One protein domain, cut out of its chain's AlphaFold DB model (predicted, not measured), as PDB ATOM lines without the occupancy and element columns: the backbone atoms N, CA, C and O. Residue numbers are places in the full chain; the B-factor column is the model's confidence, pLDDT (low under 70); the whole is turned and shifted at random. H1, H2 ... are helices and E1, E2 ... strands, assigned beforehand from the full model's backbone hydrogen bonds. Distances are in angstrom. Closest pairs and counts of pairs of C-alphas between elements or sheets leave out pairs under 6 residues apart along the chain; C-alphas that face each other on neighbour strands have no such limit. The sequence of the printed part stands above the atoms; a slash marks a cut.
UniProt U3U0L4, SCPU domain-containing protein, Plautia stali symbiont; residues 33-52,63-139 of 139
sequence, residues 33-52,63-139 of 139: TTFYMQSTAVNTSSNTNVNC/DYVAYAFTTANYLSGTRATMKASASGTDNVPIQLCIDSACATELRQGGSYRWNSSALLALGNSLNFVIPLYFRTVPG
ATOM      1  N   THR A  33      -9.121  65.418  40.600       89.69
ATOM      2  CA  THR A  33      -7.955  64.956  39.840       89.69
ATOM      3  C   THR A  33      -6.748  65.828  40.167       89.69
ATOM      4  O   THR A  33      -6.879  67.028  40.414       89.69
ATOM      5  N   THR A  34      -5.552  65.245  40.142       84.81
ATOM      6  CA  THR A  34      -4.297  65.967  40.409       84.81
ATOM      7  C   THR A  34      -4.108  67.160  39.468       84.81
ATOM      8  O   THR A  34      -3.750  68.243  39.919       84.81
ATOM      9  N   PHE A  35      -4.450  67.006  38.185       88.12
ATOM     10  CA  PHE A  35      -4.390  68.079  37.184       88.12
ATOM     11  C   PHE A  35      -5.337  69.247  37.493       88.12
ATOM     12  O   PHE A  35      -4.993  70.413  37.279       88.12
ATOM     13  N   TYR A  36      -6.534  68.948  38.008       90.88
ATOM     14  CA  TYR A  36      -7.487  69.984  38.388       90.88
ATOM     15  C   TYR A  36      -7.003  70.740  39.624       90.88
ATOM     16  O   TYR A  36      -6.966  71.963  39.609       90.88
ATOM     17  N   MET A  37      -6.529  70.024  40.645       89.12
ATOM     18  CA  MET A  37      -5.985  70.627  41.871       89.12
ATOM     19  C   MET A  37      -4.744  71.485  41.623       89.12
ATOM     20  O   MET A  37      -4.549  72.495  42.295       89.12
ATOM     21  N   GLN A  38      -3.912  71.089  40.658       87.75
ATOM     22  CA  GLN A  38      -2.717  71.833  40.271       87.75
ATOM     23  C   GLN A  38      -3.049  73.163  39.583       87.75
ATOM     24  O   GLN A  38      -2.330  74.140  39.763       87.75
ATOM     25  N   SER A  39      -4.120  73.210  38.790       91.62
ATOM     26  CA  SER A  39      -4.490  74.395  38.001       91.62
ATOM     27  C   SER A  39      -5.559  75.261  38.665       91.62
ATOM     28  O   SER A  39      -5.659  76.453  38.377       91.62
ATOM     29  N   THR A  40      -6.362  74.674  39.552       93.50
ATOM     30  CA  THR A  40      -7.573  75.282  40.098       93.50
ATOM     31  C   THR A  40      -7.656  75.048  41.595       93.50
ATOM     32  O   THR A  40      -7.516  73.936  42.098       93.50
ATOM     33  N   ALA A  41      -7.920  76.123  42.331       93.81
ATOM     34  CA  ALA A  41      -8.133  76.022  43.761       93.81
ATOM     35  C   ALA A  41      -9.522  75.447  44.032       93.81
ATOM     36  O   ALA A  41     -10.512  75.924  43.474       93.81
ATOM     37  N   VAL A  42      -9.597  74.461  44.918       95.00
ATOM     38  CA  VAL A  42     -10.858  73.845  45.322       95.00
ATOM     39  C   VAL A  42     -11.238  74.376  46.685       95.00
ATOM     40  O   VAL A  42     -10.433  74.353  47.616       95.00
ATOM     41  N   ASN A  43     -12.469  74.864  46.789       95.12
ATOM     42  CA  ASN A  43     -13.002  75.471  47.995       95.12
ATOM     43  C   ASN A  43     -13.943  74.485  48.693       95.12
ATOM     44  O   ASN A  43     -14.712  73.774  48.047       95.12
ATOM     45  N   THR A  44     -13.916  74.479  50.016       96.00
ATOM     46  CA  THR A  44     -14.894  73.795  50.864       96.00
ATOM     47  C   THR A  44     -15.112  74.619  52.128       96.00
ATOM     48  O   THR A  44     -14.348  75.538  52.427       96.00
ATOM     49  N   SER A  45     -16.165  74.328  52.875       95.38
ATOM     50  CA  SER A  45     -16.476  75.022  54.123       95.38
ATOM     51  C   SER A  45     -16.943  74.033  55.172       95.38
ATOM     52  O   SER A  45     -17.564  73.021  54.851       95.38
ATOM     53  N   SER A  46     -16.671  74.343  56.430       94.69
ATOM     54  CA  SER A  46     -17.179  73.595  57.572       94.69
ATOM     55  C   SER A  46     -17.450  74.544  58.721       94.69
ATOM     56  O   SER A  46     -16.956  75.668  58.739       94.69
ATOM     57  N   ASN A  47     -18.222  74.085  59.692       93.12
ATOM     58  CA  ASN A  47     -18.568  74.882  60.851       93.12
ATOM     59  C   ASN A  47     -17.876  74.309  62.082       93.12
ATOM     60  O   ASN A  47     -17.876  73.097  62.305       93.12
ATOM     61  N   THR A  48     -17.326  75.191  62.906       91.12
ATOM     62  CA  THR A  48     -16.891  74.852  64.262       91.12
ATOM     63  C   THR A  48     -17.914  75.388  65.254       91.12
ATOM     64  O   THR A  48     -18.452  76.486  65.084       91.12
ATOM     65  N   ASN A  49     -18.228  74.595  66.273       90.69
ATOM     66  CA  ASN A  49     -19.079  75.033  67.365       90.69
ATOM     67  C   ASN A  49     -18.187  75.523  68.503       90.69
ATOM     68  O   ASN A  49     -17.321  74.784  68.981       90.69
ATOM     69  N   VAL A  50     -18.411  76.763  68.920       89.19
ATOM     70  CA  VAL A  50     -17.778  77.355  70.090       89.19
ATOM     71  C   VAL A  50     -18.818  77.446  71.188       89.19
ATOM     72  O   VAL A  50     -19.742  78.250  71.098       89.19
ATOM     73  N   ASN A  51     -18.652  76.645  72.233       88.56
ATOM     74  CA  ASN A  51     -19.541  76.629  73.385       88.56
ATOM     75  C   ASN A  51     -18.839  77.285  74.576       88.56
ATOM     76  O   ASN A  51     -17.942  76.698  75.190       88.56
ATOM     77  N   CYS A  52     -19.267  78.505  74.894       83.62
ATOM     78  CA  CYS A  52     -18.808  79.282  76.044       83.62
ATOM     79  C   CYS A  52     -19.664  79.054  77.311       83.62
ATOM     80  O   CYS A  52     -19.419  79.684  78.341       83.62
ATOM     81  N   ASP A  63     -16.217  91.971  75.067       82.75
ATOM     82  CA  ASP A  63     -15.778  90.583  75.052       82.75
ATOM     83  C   ASP A  63     -15.615  90.067  73.626       82.75
ATOM     84  O   ASP A  63     -16.218  90.555  72.662       82.75
ATOM     85  N   TYR A  64     -14.739  89.081  73.489       87.00
ATOM     86  CA  TYR A  64     -14.404  88.499  72.206       87.00
ATOM     87  C   TYR A  64     -14.026  87.033  72.348       87.00
ATOM     88  O   TYR A  64     -13.574  86.581  73.400       87.00
ATOM     89  N   VAL A  65     -14.123  86.315  71.235       87.50
ATOM     90  CA  VAL A  65     -13.583  84.964  71.089       87.50
ATOM     91  C   VAL A  65     -12.374  85.035  70.161       87.50
ATOM     92  O   VAL A  65     -12.475  85.476  69.016       87.50
ATOM     93  N   ALA A  66     -11.208  84.622  70.658       90.06
ATOM     94  CA  ALA A  66     -10.017  84.461  69.832       90.06
ATOM     95  C   ALA A  66      -9.970  83.039  69.274       90.06
ATOM     96  O   ALA A  66      -9.803  82.074  70.016       90.06
ATOM     97  N   TYR A  67     -10.097  82.919  67.958       89.88
ATOM     98  CA  TYR A  67      -9.938  81.662  67.248       89.88
ATOM     99  C   TYR A  67      -8.495  81.551  66.751       89.88
ATOM    100  O   TYR A  67      -8.074  82.338  65.904       89.88
ATOM    101  N   ALA A  68      -7.723  80.607  67.286       91.38
ATOM    102  CA  ALA A  68      -6.300  80.463  66.985       91.38
ATOM    103  C   ALA A  68      -6.001  79.161  66.238       91.38
ATOM    104  O   ALA A  68      -6.493  78.097  66.611       91.38
ATOM    105  N   PHE A  69      -5.143  79.234  65.219       92.31
ATOM    106  CA  PHE A  69      -4.598  78.048  64.563       92.31
ATOM    107  C   PHE A  69      -3.233  77.733  65.172       92.31
ATOM    108  O   PHE A  69      -2.227  78.352  64.840       92.31
ATOM    109  N   THR A  70      -3.195  76.780  66.101       92.44
ATOM    110  CA  THR A  70      -1.986  76.469  66.877       92.44
ATOM    111  C   THR A  70      -1.034  75.539  66.130       92.44
ATOM    112  O   THR A  70       0.160  75.819  66.027       92.44
ATOM    113  N   THR A  71      -1.549  74.429  65.604       92.44
ATOM    114  CA  THR A  71      -0.773  73.425  64.872       92.44
ATOM    115  C   THR A  71      -1.673  72.521  64.031       92.44
ATOM    116  O   THR A  71      -2.883  72.461  64.251       92.44
ATOM    117  N   ALA A  72      -1.074  71.801  63.086       92.88
ATOM    118  CA  ALA A  72      -1.692  70.716  62.330       92.88
ATOM    119  C   ALA A  72      -0.746  69.508  62.302       92.88
ATOM    120  O   ALA A  72       0.466  69.664  62.445       92.88
ATOM    121  N   ASN A  73      -1.286  68.308  62.068       92.69
ATOM    122  CA  ASN A  73      -0.489  67.078  61.968       92.69
ATOM    123  C   ASN A  73       0.587  67.161  60.877       92.69
ATOM    124  O   ASN A  73       1.679  66.626  61.046       92.69
ATOM    125  N   TYR A  74       0.268  67.835  59.771       94.25
ATOM    126  CA  TYR A  74       1.193  68.090  58.681       94.25
ATOM    127  C   TYR A  74       1.115  69.555  58.283       94.25
ATOM    128  O   TYR A  74       0.027  70.123  58.145       94.25
ATOM    129  N   LEU A  75       2.283  70.146  58.052       94.19
ATOM    130  CA  LEU A  75       2.430  71.545  57.689       94.19
ATOM    131  C   LEU A  75       3.311  71.677  56.446       94.19
ATOM    132  O   LEU A  75       4.283  70.941  56.281       94.19
ATOM    133  N   SER A  76       2.975  72.638  55.592       93.44
ATOM    134  CA  SER A  76       3.836  73.146  54.525       93.44
ATOM    135  C   SER A  76       4.057  74.635  54.789       93.44
ATOM    136  O   SER A  76       3.142  75.453  54.651       93.44
ATOM    137  N   GLY A  77       5.242  74.979  55.299       93.12
ATOM    138  CA  GLY A  77       5.466  76.275  55.941       93.12
ATOM    139  C   GLY A  77       4.536  76.450  57.147       93.12
ATOM    140  O   GLY A  77       4.549  75.637  58.063       93.12
ATOM    141  N   THR A  78       3.700  77.492  57.132       95.00
ATOM    142  CA  THR A  78       2.719  77.795  58.197       95.00
ATOM    143  C   THR A  78       1.282  77.405  57.829       95.00
ATOM    144  O   THR A  78       0.333  77.859  58.472       95.00
ATOM    145  N   ARG A  79       1.092  76.650  56.742       95.44
ATOM    146  CA  ARG A  79      -0.214  76.153  56.289       95.44
ATOM    147  C   ARG A  79      -0.353  74.687  56.648       95.44
ATOM    148  O   ARG A  79       0.614  73.940  56.524       95.44
ATOM    149  N   ALA A  80      -1.556  74.263  57.023       94.50
ATOM    150  CA  ALA A  80      -1.860  72.839  57.075       94.50
ATOM    151  C   ALA A  80      -1.686  72.225  55.675       94.50
ATOM    152  O   ALA A  80      -1.895  72.897  54.662       94.50
ATOM    153  N   THR A  81      -1.293  70.955  55.607       94.81
ATOM    154  CA  THR A  81      -1.182  70.234  54.334       94.81
ATOM    155  C   THR A  81      -1.894  68.896  54.407       94.81
ATOM    156  O   THR A  81      -1.802  68.176  55.400       94.81
ATOM    157  N   MET A  82      -2.600  68.556  53.336       92.31
ATOM    158  CA  MET A  82      -3.144  67.218  53.147       92.31
ATOM    159  C   MET A  82      -2.060  66.318  52.561       92.31
ATOM    160  O   MET A  82      -1.264  66.763  51.727       92.31
ATOM    161  N   LYS A  83      -2.039  65.061  53.003       91.50
ATOM    162  CA  LYS A  83      -1.136  64.017  52.512       91.50
ATOM    163  C   LYS A  83      -1.934  62.746  52.260       91.50
ATOM    164  O   LYS A  83      -2.792  62.399  53.069       91.50
ATOM    165  N   ALA A  84      -1.617  62.032  51.181       87.88
ATOM    166  CA  ALA A  84      -2.201  60.716  50.914       87.88
ATOM    167  C   ALA A  84      -1.695  59.649  51.903       87.88
ATOM    168  O   ALA A  84      -2.415  58.720  52.255       87.88
ATOM    169  N   SER A  85      -0.456  59.797  52.378       89.81
ATOM    170  CA  SER A  85       0.152  58.934  53.389       89.81
ATOM    171  C   SER A  85       1.138  59.721  54.252       89.81
ATOM    172  O   SER A  85       1.686  60.739  53.824       89.81
ATOM    173  N   ALA A  86       1.385  59.251  55.477       88.31
ATOM    174  CA  ALA A  86       2.274  59.933  56.422       88.31
ATOM    175  C   ALA A  86       3.722  60.056  55.906       88.31
ATOM    176  O   ALA A  86       4.374  61.066  56.156       88.31
ATOM    177  N   SER A  87       4.201  59.047  55.173       88.56
ATOM    178  CA  SER A  87       5.552  58.981  54.598       88.56
ATOM    179  C   SER A  87       5.640  59.469  53.147       88.56
ATOM    180  O   SER A  87       6.744  59.609  52.628       88.56
ATOM    181  N   GLY A  88       4.509  59.716  52.481       86.25
ATOM    182  CA  GLY A  88       4.480  60.159  51.089       86.25
ATOM    183  C   GLY A  88       5.010  61.581  50.912       86.25
ATOM    184  O   GLY A  88       4.986  62.393  51.839       86.25
ATOM    185  N   THR A  89       5.467  61.908  49.708       86.75
ATOM    186  CA  THR A  89       5.944  63.256  49.355       86.75
ATOM    187  C   THR A  89       4.849  64.151  48.788       86.75
ATOM    188  O   THR A  89       5.028  65.365  48.748       86.75
ATOM    189  N   ASP A  90       3.715  63.572  48.398       87.81
ATOM    190  CA  ASP A  90       2.587  64.311  47.846       87.81
ATOM    191  C   ASP A  90       1.948  65.172  48.938       87.81
ATOM    192  O   ASP A  90       1.448  64.669  49.951       87.81
ATOM    193  N   ASN A  91       2.001  66.485  48.731       90.06
ATOM    194  CA  ASN A  91       1.508  67.486  49.662       90.06
ATOM    195  C   ASN A  91       0.548  68.411  48.928       90.06
ATOM    196  O   ASN A  91       0.904  68.978  47.899       90.06
ATOM    197  N   VAL A  92      -0.637  68.610  49.494       92.94
ATOM    198  CA  VAL A  92      -1.581  69.628  49.025       92.94
ATOM    199  C   VAL A  92      -1.797  70.625  50.163       92.94
ATOM    200  O   VAL A  92      -2.578  70.341  51.080       92.94
ATOM    201  N   PRO A  93      -1.091  71.771  50.158       94.69
ATOM    202  CA  PRO A  93      -1.289  72.813  51.154       94.69
ATOM    203  C   PRO A  93      -2.711  73.371  51.089       94.69
ATOM    204  O   PRO A  93      -3.285  73.535  50.008       94.69
ATOM    205  N   ILE A  94      -3.256  73.713  52.254       95.38
ATOM    206  CA  ILE A  94      -4.580  74.318  52.378       95.38
ATOM    207  C   ILE A  94      -4.492  75.681  53.061       95.38
ATOM    208  O   ILE A  94      -3.738  75.883  54.016       95.38
ATOM    209  N   GLN A  95      -5.282  76.620  52.563       95.75
ATOM    210  CA  GLN A  95      -5.577  77.887  53.210       95.75
ATOM    211  C   GLN A  95      -6.778  77.672  54.128       95.75
ATOM    212  O   GLN A  95      -7.812  77.180  53.677       95.75
ATOM    213  N   LEU A  96      -6.634  78.037  55.399       95.12
ATOM    214  CA  LEU A  96      -7.741  78.159  56.342       95.12
ATOM    215  C   LEU A  96      -8.145  79.629  56.386       95.12
ATOM    216  O   LEU A  96      -7.296  80.481  56.632       95.12
ATOM    217  N   CYS A  97      -9.416  79.931  56.166       95.44
ATOM    218  CA  CYS A  97      -9.916  81.292  56.082       95.44
ATOM    219  C   CYS A  97     -11.154  81.491  56.957       95.44
ATOM    220  O   CYS A  97     -11.938  80.567  57.189       95.44
ATOM    221  N   ILE A  98     -11.310  82.718  57.445       93.62
ATOM    222  CA  ILE A  98     -12.404  83.123  58.342       93.62
ATOM    223  C   ILE A  98     -13.623  83.634  57.549       93.62
ATOM    224  O   ILE A  98     -14.741  83.663  58.053       93.62
ATOM    225  N   ASP A  99     -13.424  83.988  56.280       92.88
ATOM    226  CA  ASP A  99     -14.462  84.464  55.370       92.88
ATOM    227  C   ASP A  99     -14.452  83.688  54.043       92.88
ATOM    228  O   ASP A  99     -13.447  83.085  53.656       92.88
ATOM    229  N   SER A 100     -15.584  83.710  53.339       92.00
ATOM    230  CA  SER A 100     -15.791  82.947  52.102       92.00
ATOM    231  C   SER A 100     -14.949  83.433  50.922       92.00
ATOM    232  O   SER A 100     -14.654  82.643  50.023       92.00
ATOM    233  N   ALA A 101     -14.538  84.704  50.925       93.19
ATOM    234  CA  ALA A 101     -13.629  85.267  49.930       93.19
ATOM    235  C   ALA A 101     -12.154  84.956  50.246       93.19
ATOM    236  O   ALA A 101     -11.277  85.231  49.427       93.19
ATOM    237  N   CYS A 102     -11.882  84.359  51.410       93.00
ATOM    238  CA  CYS A 102     -10.552  84.146  51.960       93.00
ATOM    239  C   CYS A 102      -9.705  85.433  52.011       93.00
ATOM    240  O   CYS A 102      -8.502  85.409  51.742       93.00
ATOM    241  N   ALA A 103     -10.325  86.564  52.357       93.81
ATOM    242  CA  ALA A 103      -9.607  87.817  52.580       93.81
ATOM    243  C   ALA A 103      -8.698  87.721  53.816       93.81
ATOM    244  O   ALA A 103      -7.588  88.258  53.822       93.81
ATOM    245  N   THR A 104      -9.149  86.994  54.842       93.94
ATOM    246  CA  THR A 104      -8.373  86.712  56.052       93.94
ATOM    247  C   THR A 104      -7.991  85.238  56.114       93.94
ATOM    248  O   THR A 104      -8.801  84.378  56.465       93.94
ATOM    249  N   GLU A 105      -6.724  84.954  55.811       95.06
ATOM    250  CA  GLU A 105      -6.121  83.635  56.000       95.06
ATOM    251  C   GLU A 105      -5.572  83.484  57.425       95.06
ATOM    252  O   GLU A 105      -4.763  84.289  57.891       95.06
ATOM    253  N   LEU A 106      -5.948  82.396  58.090       94.69
ATOM    254  CA  LEU A 106      -5.401  81.993  59.372       94.69
ATOM    255  C   LEU A 106      -4.247  81.005  59.167       94.69
ATOM    256  O   LEU A 106      -4.429  79.878  58.707       94.69
ATOM    257  N   ARG A 107      -3.038  81.435  59.530       95.44
ATOM    258  CA  ARG A 107      -1.810  80.627  59.480       95.44
ATOM    259  C   ARG A 107      -1.441  80.115  60.861       95.44
ATOM    260  O   ARG A 107      -1.915  80.646  61.863       95.44
ATOM    261  N   GLN A 108      -0.600  79.088  60.912       96.00
ATOM    262  CA  GLN A 108      -0.120  78.534  62.171       96.00
ATOM    263  C   GLN A 108       0.517  79.632  63.038       96.00
ATOM    264  O   GLN A 108       1.312  80.432  62.547       96.00
ATOM    265  N   GLY A 109       0.151  79.673  64.319       93.31
ATOM    266  CA  GLY A 109       0.530  80.721  65.271       93.31
ATOM    267  C   GLY A 109      -0.322  81.992  65.177       93.31
ATOM    268  O   GLY A 109      -0.214  82.865  66.036       93.31
ATOM    269  N   GLY A 110      -1.183  82.102  64.166       93.69
ATOM    270  CA  GLY A 110      -2.120  83.203  63.992       93.69
ATOM    271  C   GLY A 110      -3.405  83.019  64.797       93.69
ATOM    272  O   GLY A 110      -3.812  81.905  65.138       93.69
ATOM    273  N   SER A 111      -4.079  84.138  65.059       93.06
ATOM    274  CA  SER A 111      -5.419  84.155  65.645       93.06
ATOM    275  C   SER A 111      -6.298  85.206  64.978       93.06
ATOM    276  O   SER A 111      -5.806  86.230  64.504       93.06
ATOM    277  N   TYR A 112      -7.600  84.943  64.946       93.12
ATOM    278  CA  TYR A 112      -8.618  85.891  64.522       93.12
ATOM    279  C   TYR A 112      -9.574  86.180  65.675       93.12
ATOM    280  O   TYR A 112      -9.969  85.275  66.413       93.12
ATOM    281  N   ARG A 113      -9.945  87.452  65.834       92.19
ATOM    282  CA  ARG A 113     -10.749  87.918  66.961       92.19
ATOM    283  C   ARG A 113     -12.186  88.181  66.532       92.19
ATOM    284  O   ARG A 113     -12.474  89.187  65.890       92.19
ATOM    285  N   TRP A 114     -13.089  87.308  66.957       90.56
ATOM    286  CA  TRP A 114     -14.527  87.501  66.832       90.56
ATOM    287  C   TRP A 114     -14.997  88.447  67.930       90.56
ATOM    288  O   TRP A 114     -15.061  88.068  69.098       90.56
ATOM    289  N   ASN A 115     -15.258  89.700  67.565       89.62
ATOM    290  CA  ASN A 115     -15.775  90.703  68.494       89.62
ATOM    291  C   ASN A 115     -17.264  90.467  68.810       89.62
ATOM    292  O   ASN A 115     -17.942  89.702  68.123       89.62
ATOM    293  N   SER A 116     -17.776  91.169  69.818       86.94
ATOM    294  CA  SER A 116     -19.181  91.124  70.234       86.94
ATOM    295  C   SER A 116     -20.173  91.272  69.078       86.94
ATOM    296  O   SER A 116     -21.074  90.449  68.948       86.94
ATOM    297  N   SER A 117     -19.987  92.250  68.185       88.12
ATOM    298  CA  SER A 117     -20.885  92.444  67.034       88.12
ATOM    299  C   SER A 117     -20.894  91.265  66.055       88.12
ATOM    300  O   SER A 117     -21.952  90.882  65.563       88.12
ATOM    301  N   ALA A 118     -19.732  90.659  65.793       89.00
ATOM    302  CA  ALA A 118     -19.619  89.510  64.905       89.00
ATOM    303  C   ALA A 118     -20.216  88.253  65.552       89.00
ATOM    304  O   ALA A 118     -20.882  87.477  64.878       89.00
ATOM    305  N   LEU A 119     -20.035  88.081  66.864       88.50
ATOM    306  CA  LEU A 119     -20.641  86.988  67.627       88.50
ATOM    307  C   LEU A 119     -22.170  87.114  67.694       88.50
ATOM    308  O   LEU A 119     -22.863  86.126  67.467       88.50
ATOM    309  N   LEU A 120     -22.698  88.322  67.909       87.38
ATOM    310  CA  LEU A 120     -24.141  88.601  67.885       87.38
ATOM    311  C   LEU A 120     -24.771  88.299  66.520       87.38
ATOM    312  O   LEU A 120     -25.895  87.808  66.457       87.38
ATOM    313  N   ALA A 121     -24.042  88.547  65.428       87.31
ATOM    314  CA  ALA A 121     -24.498  88.194  64.085       87.31
ATOM    315  C   ALA A 121     -24.583  86.671  63.863       87.31
ATOM    316  O   ALA A 121     -25.377  86.220  63.039       87.31
ATOM    317  N   LEU A 122     -23.794  85.876  64.598       85.31
ATOM    318  CA  LEU A 122     -23.856  84.409  64.571       85.31
ATOM    319  C   LEU A 122     -24.963  83.853  65.480       85.31
ATOM    320  O   LEU A 122     -25.425  82.731  65.272       85.31
ATOM    321  N   GLY A 123     -25.399  84.624  66.477       82.19
ATOM    322  CA  GLY A 123     -26.551  84.307  67.308       82.19
ATOM    323  C   GLY A 123     -26.548  85.026  68.656       82.19
ATOM    324  O   GLY A 123     -25.548  85.574  69.107       82.19
ATOM    325  N   ASN A 124     -27.687  84.953  69.343       73.25
ATOM    326  CA  ASN A 124     -27.890  85.572  70.659       73.25
ATOM    327  C   ASN A 124     -27.599  84.614  71.829       73.25
ATOM    328  O   ASN A 124     -28.114  84.801  72.930       73.25
ATOM    329  N   SER A 125     -26.835  83.548  71.588       79.50
ATOM    330  CA  SER A 125     -26.509  82.532  72.595       79.50
ATOM    331  C   SER A 125     -25.010  82.519  72.883       79.50
ATOM    332  O   SER A 125     -24.232  83.039  72.096       79.50
ATOM    333  N   LEU A 126     -24.591  81.883  73.978       83.75
ATOM    334  CA  LEU A 126     -23.171  81.650  74.285       83.75
ATOM    335  C   LEU A 126     -22.576  80.446  73.530       83.75
ATOM    336  O   LEU A 126     -21.454  80.021  73.805       83.75
ATOM    337  N   ASN A 127     -23.340  79.894  72.587       88.12
ATOM    338  CA  ASN A 127     -22.940  78.847  71.661       88.12
ATOM    339  C   ASN A 127     -22.966  79.422  70.244       88.12
ATOM    340  O   ASN A 127     -24.034  79.731  69.711       88.12
ATOM    341  N   PHE A 128     -21.794  79.567  69.640       88.38
ATOM    342  CA  PHE A 128     -21.642  80.155  68.314       88.38
ATOM    343  C   PHE A 128     -21.299  79.072  67.304       88.38
ATOM    344  O   PHE A 128     -20.460  78.206  67.555       88.38
ATOM    345  N   VAL A 129     -21.923  79.149  66.135       90.75
ATOM    346  CA  VAL A 129     -21.545  78.342  64.979       90.75
ATOM    347  C   VAL A 129     -20.702  79.230  64.079       90.75
ATOM    348  O   VAL A 129     -21.230  80.107  63.403       90.75
ATOM    349  N   ILE A 130     -19.387  79.037  64.110       91.00
ATOM    350  CA  ILE A 130     -18.450  79.831  63.320       91.00
ATOM    351  C   ILE A 130     -18.190  79.101  61.995       91.00
ATOM    352  O   ILE A 130     -17.698  77.967  62.025       91.00
ATOM    353  N   PRO A 131     -18.497  79.715  60.837       92.50
ATOM    354  CA  PRO A 131     -18.127  79.151  59.551       92.50
ATOM    355  C   PRO A 131     -16.622  79.313  59.324       92.50
ATOM    356  O   PRO A 131     -16.031  80.356  59.598       92.50
ATOM    357  N   LEU A 132     -16.008  78.262  58.802       93.94
ATOM    358  CA  LEU A 132     -14.615  78.218  58.392       93.94
ATOM    359  C   LEU A 132     -14.558  77.798  56.932       93.94
ATOM    360  O   LEU A 132     -15.270  76.891  56.490       93.94
ATOM    361  N   TYR A 133     -13.675  78.443  56.192       96.12
ATOM    362  CA  TYR A 133     -13.513  78.224  54.767       96.12
ATOM    363  C   TYR A 133     -12.135  77.642  54.514       96.12
ATOM    364  O   TYR A 133     -11.143  78.069  55.099       96.12
ATOM    365  N   PHE A 134     -12.077  76.641  53.652       95.81
ATOM    366  CA  PHE A 134     -10.851  75.948  53.313       95.81
ATOM    367  C   PHE A 134     -10.673  75.988  51.809       95.81
ATOM    368  O   PHE A 134     -11.617  75.769  51.050       95.81
ATOM    369  N   ARG A 135      -9.449  76.255  51.372       95.69
ATOM    370  CA  ARG A 135      -9.123  76.337  49.952       95.69
ATOM    371  C   ARG A 135      -7.791  75.673  49.687       95.69
ATOM    372  O   ARG A 135      -6.830  75.931  50.405       95.69
ATOM    373  N   THR A 136      -7.709  74.825  48.674       95.38
ATOM    374  CA  THR A 136      -6.411  74.279  48.271       95.38
ATOM    375  C   THR A 136      -5.579  75.324  47.550       95.38
ATOM    376  O   THR A 136      -6.109  76.255  46.943       95.38
ATOM    377  N   VAL A 137      -4.262  75.178  47.631       94.12
ATOM    378  CA  VAL A 137      -3.317  76.047  46.933       94.12
ATOM    379  C   VAL A 137      -2.894  75.348  45.638       94.12
ATOM    380  O   VAL A 137      -2.277  74.289  45.736       94.12
ATOM    381  N   PRO A 138      -3.225  75.894  44.453       91.00
ATOM    382  CA  PRO A 138      -2.725  75.372  43.182       91.00
ATOM    383  C   PRO A 138      -1.207  75.530  43.071       91.00
ATOM    384  O   PRO A 138      -0.655  76.495  43.609       91.00
ATOM    385  N   GLY A 139      -0.564  74.620  42.338       80.81
ATOM    386  CA  GLY A 139       0.892  74.560  42.158       80.81
ATOM    387  C   GLY A 139       1.460  73.199  42.511       80.81
ATOM    388  O   GLY A 139       1.979  73.080  43.641       80.81
TER     389      GLY A 139
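AT A GLANCE: This is residues 33 to 52 and 63 to 139 of the 139 residues of the protein "SCPU domain-containing protein" of Plautia stali symbiont (UniProt U3U0L4). A long, strongly twisted sheet of four strands, curled like part of a barrel, makes most of the body: the long strands E1 and E6 run side by side, and the hairpin E3 and E4 joins E6 near its last residues. Towards the other end of the long axis a separate ribbon of two strands, E2 and E5, stands apart from E1 and E6, with the short helix H2 between the ribbon and E6, while the short helix H1 lies at the opposite end. The printed part has 97 residues with two named helices and six named strands, in the order H1 E1 E2 E3 E4 E5 H2 E6, and its class is mixed, helices and strands. The larger sheet has the order E1 - E6 - E4 - E3, the smaller E2 - E5, and both are antiparallel. The whole is only just loose, close to compact, with a radius of gyration of the C-alphas of 15.2 A, and elongated, spanning 44 by 23 by 18 A.

IN THESE COORDINATES: H1 is residues 34 to 39, 8.8 A long, with C-alpha 34 at (-4.297, 65.967, 40.409). E1 is residues 43 to 51, 26.2 A. E2 is residues 64 to 68, 12.6 A; E3 is residues 79 to 83, 12.7 A; E4 is residues 91 to 97, 19.0 A. E5 is residues 111 to 115, 12.6 A, and H2 is residues 116 to 122, 10.0 A. E6, residues 127 to 136, is 29.0 A long and ends with C-alpha 136 at (-6.411, 74.279, 48.271).

HOW THE PARTS SIT: H1 is only just on the larger sheet, with 5 pairs of C-alphas within 10 A, and only grazes it. E1 and E6 are antiparallel at 155 degrees, with N 44 and O 134 2.8 A apart, within hydrogen-bond range. E4 is staggered: residues 91 to 93 pair with E3, where N 82 and O 92 are 2.9 A apart, and residues 94 to 97 with E6, where N 95 and O 135 are 2.7 A apart. In the ribbon, E2 and E5 are antiparallel at 161 degrees, with N 67 and O 112 2.8 A apart. H2 only grazes the larger sheet; its closest C-alphas to E6 are those of Leu 122 and Phe 128, 6.1 A, and to E2 those of Ser 116 and Tyr 64, 5.8 A. In H1 and H2 every O i to N i+4 pair is within hydrogen-bond range.

THE WHOLE: The two C-alphas farthest apart, those of Thr 89 and Asn 124, are 45.8 A apart. Residues 53 to 62 are not printed, and C-alphas 52 and 63 across this cut are 11.7 A apart. The link from E4 to E5, 13 residues, is long. The mean pLDDT of the printed part is 91.0, and no printed residue is under 70.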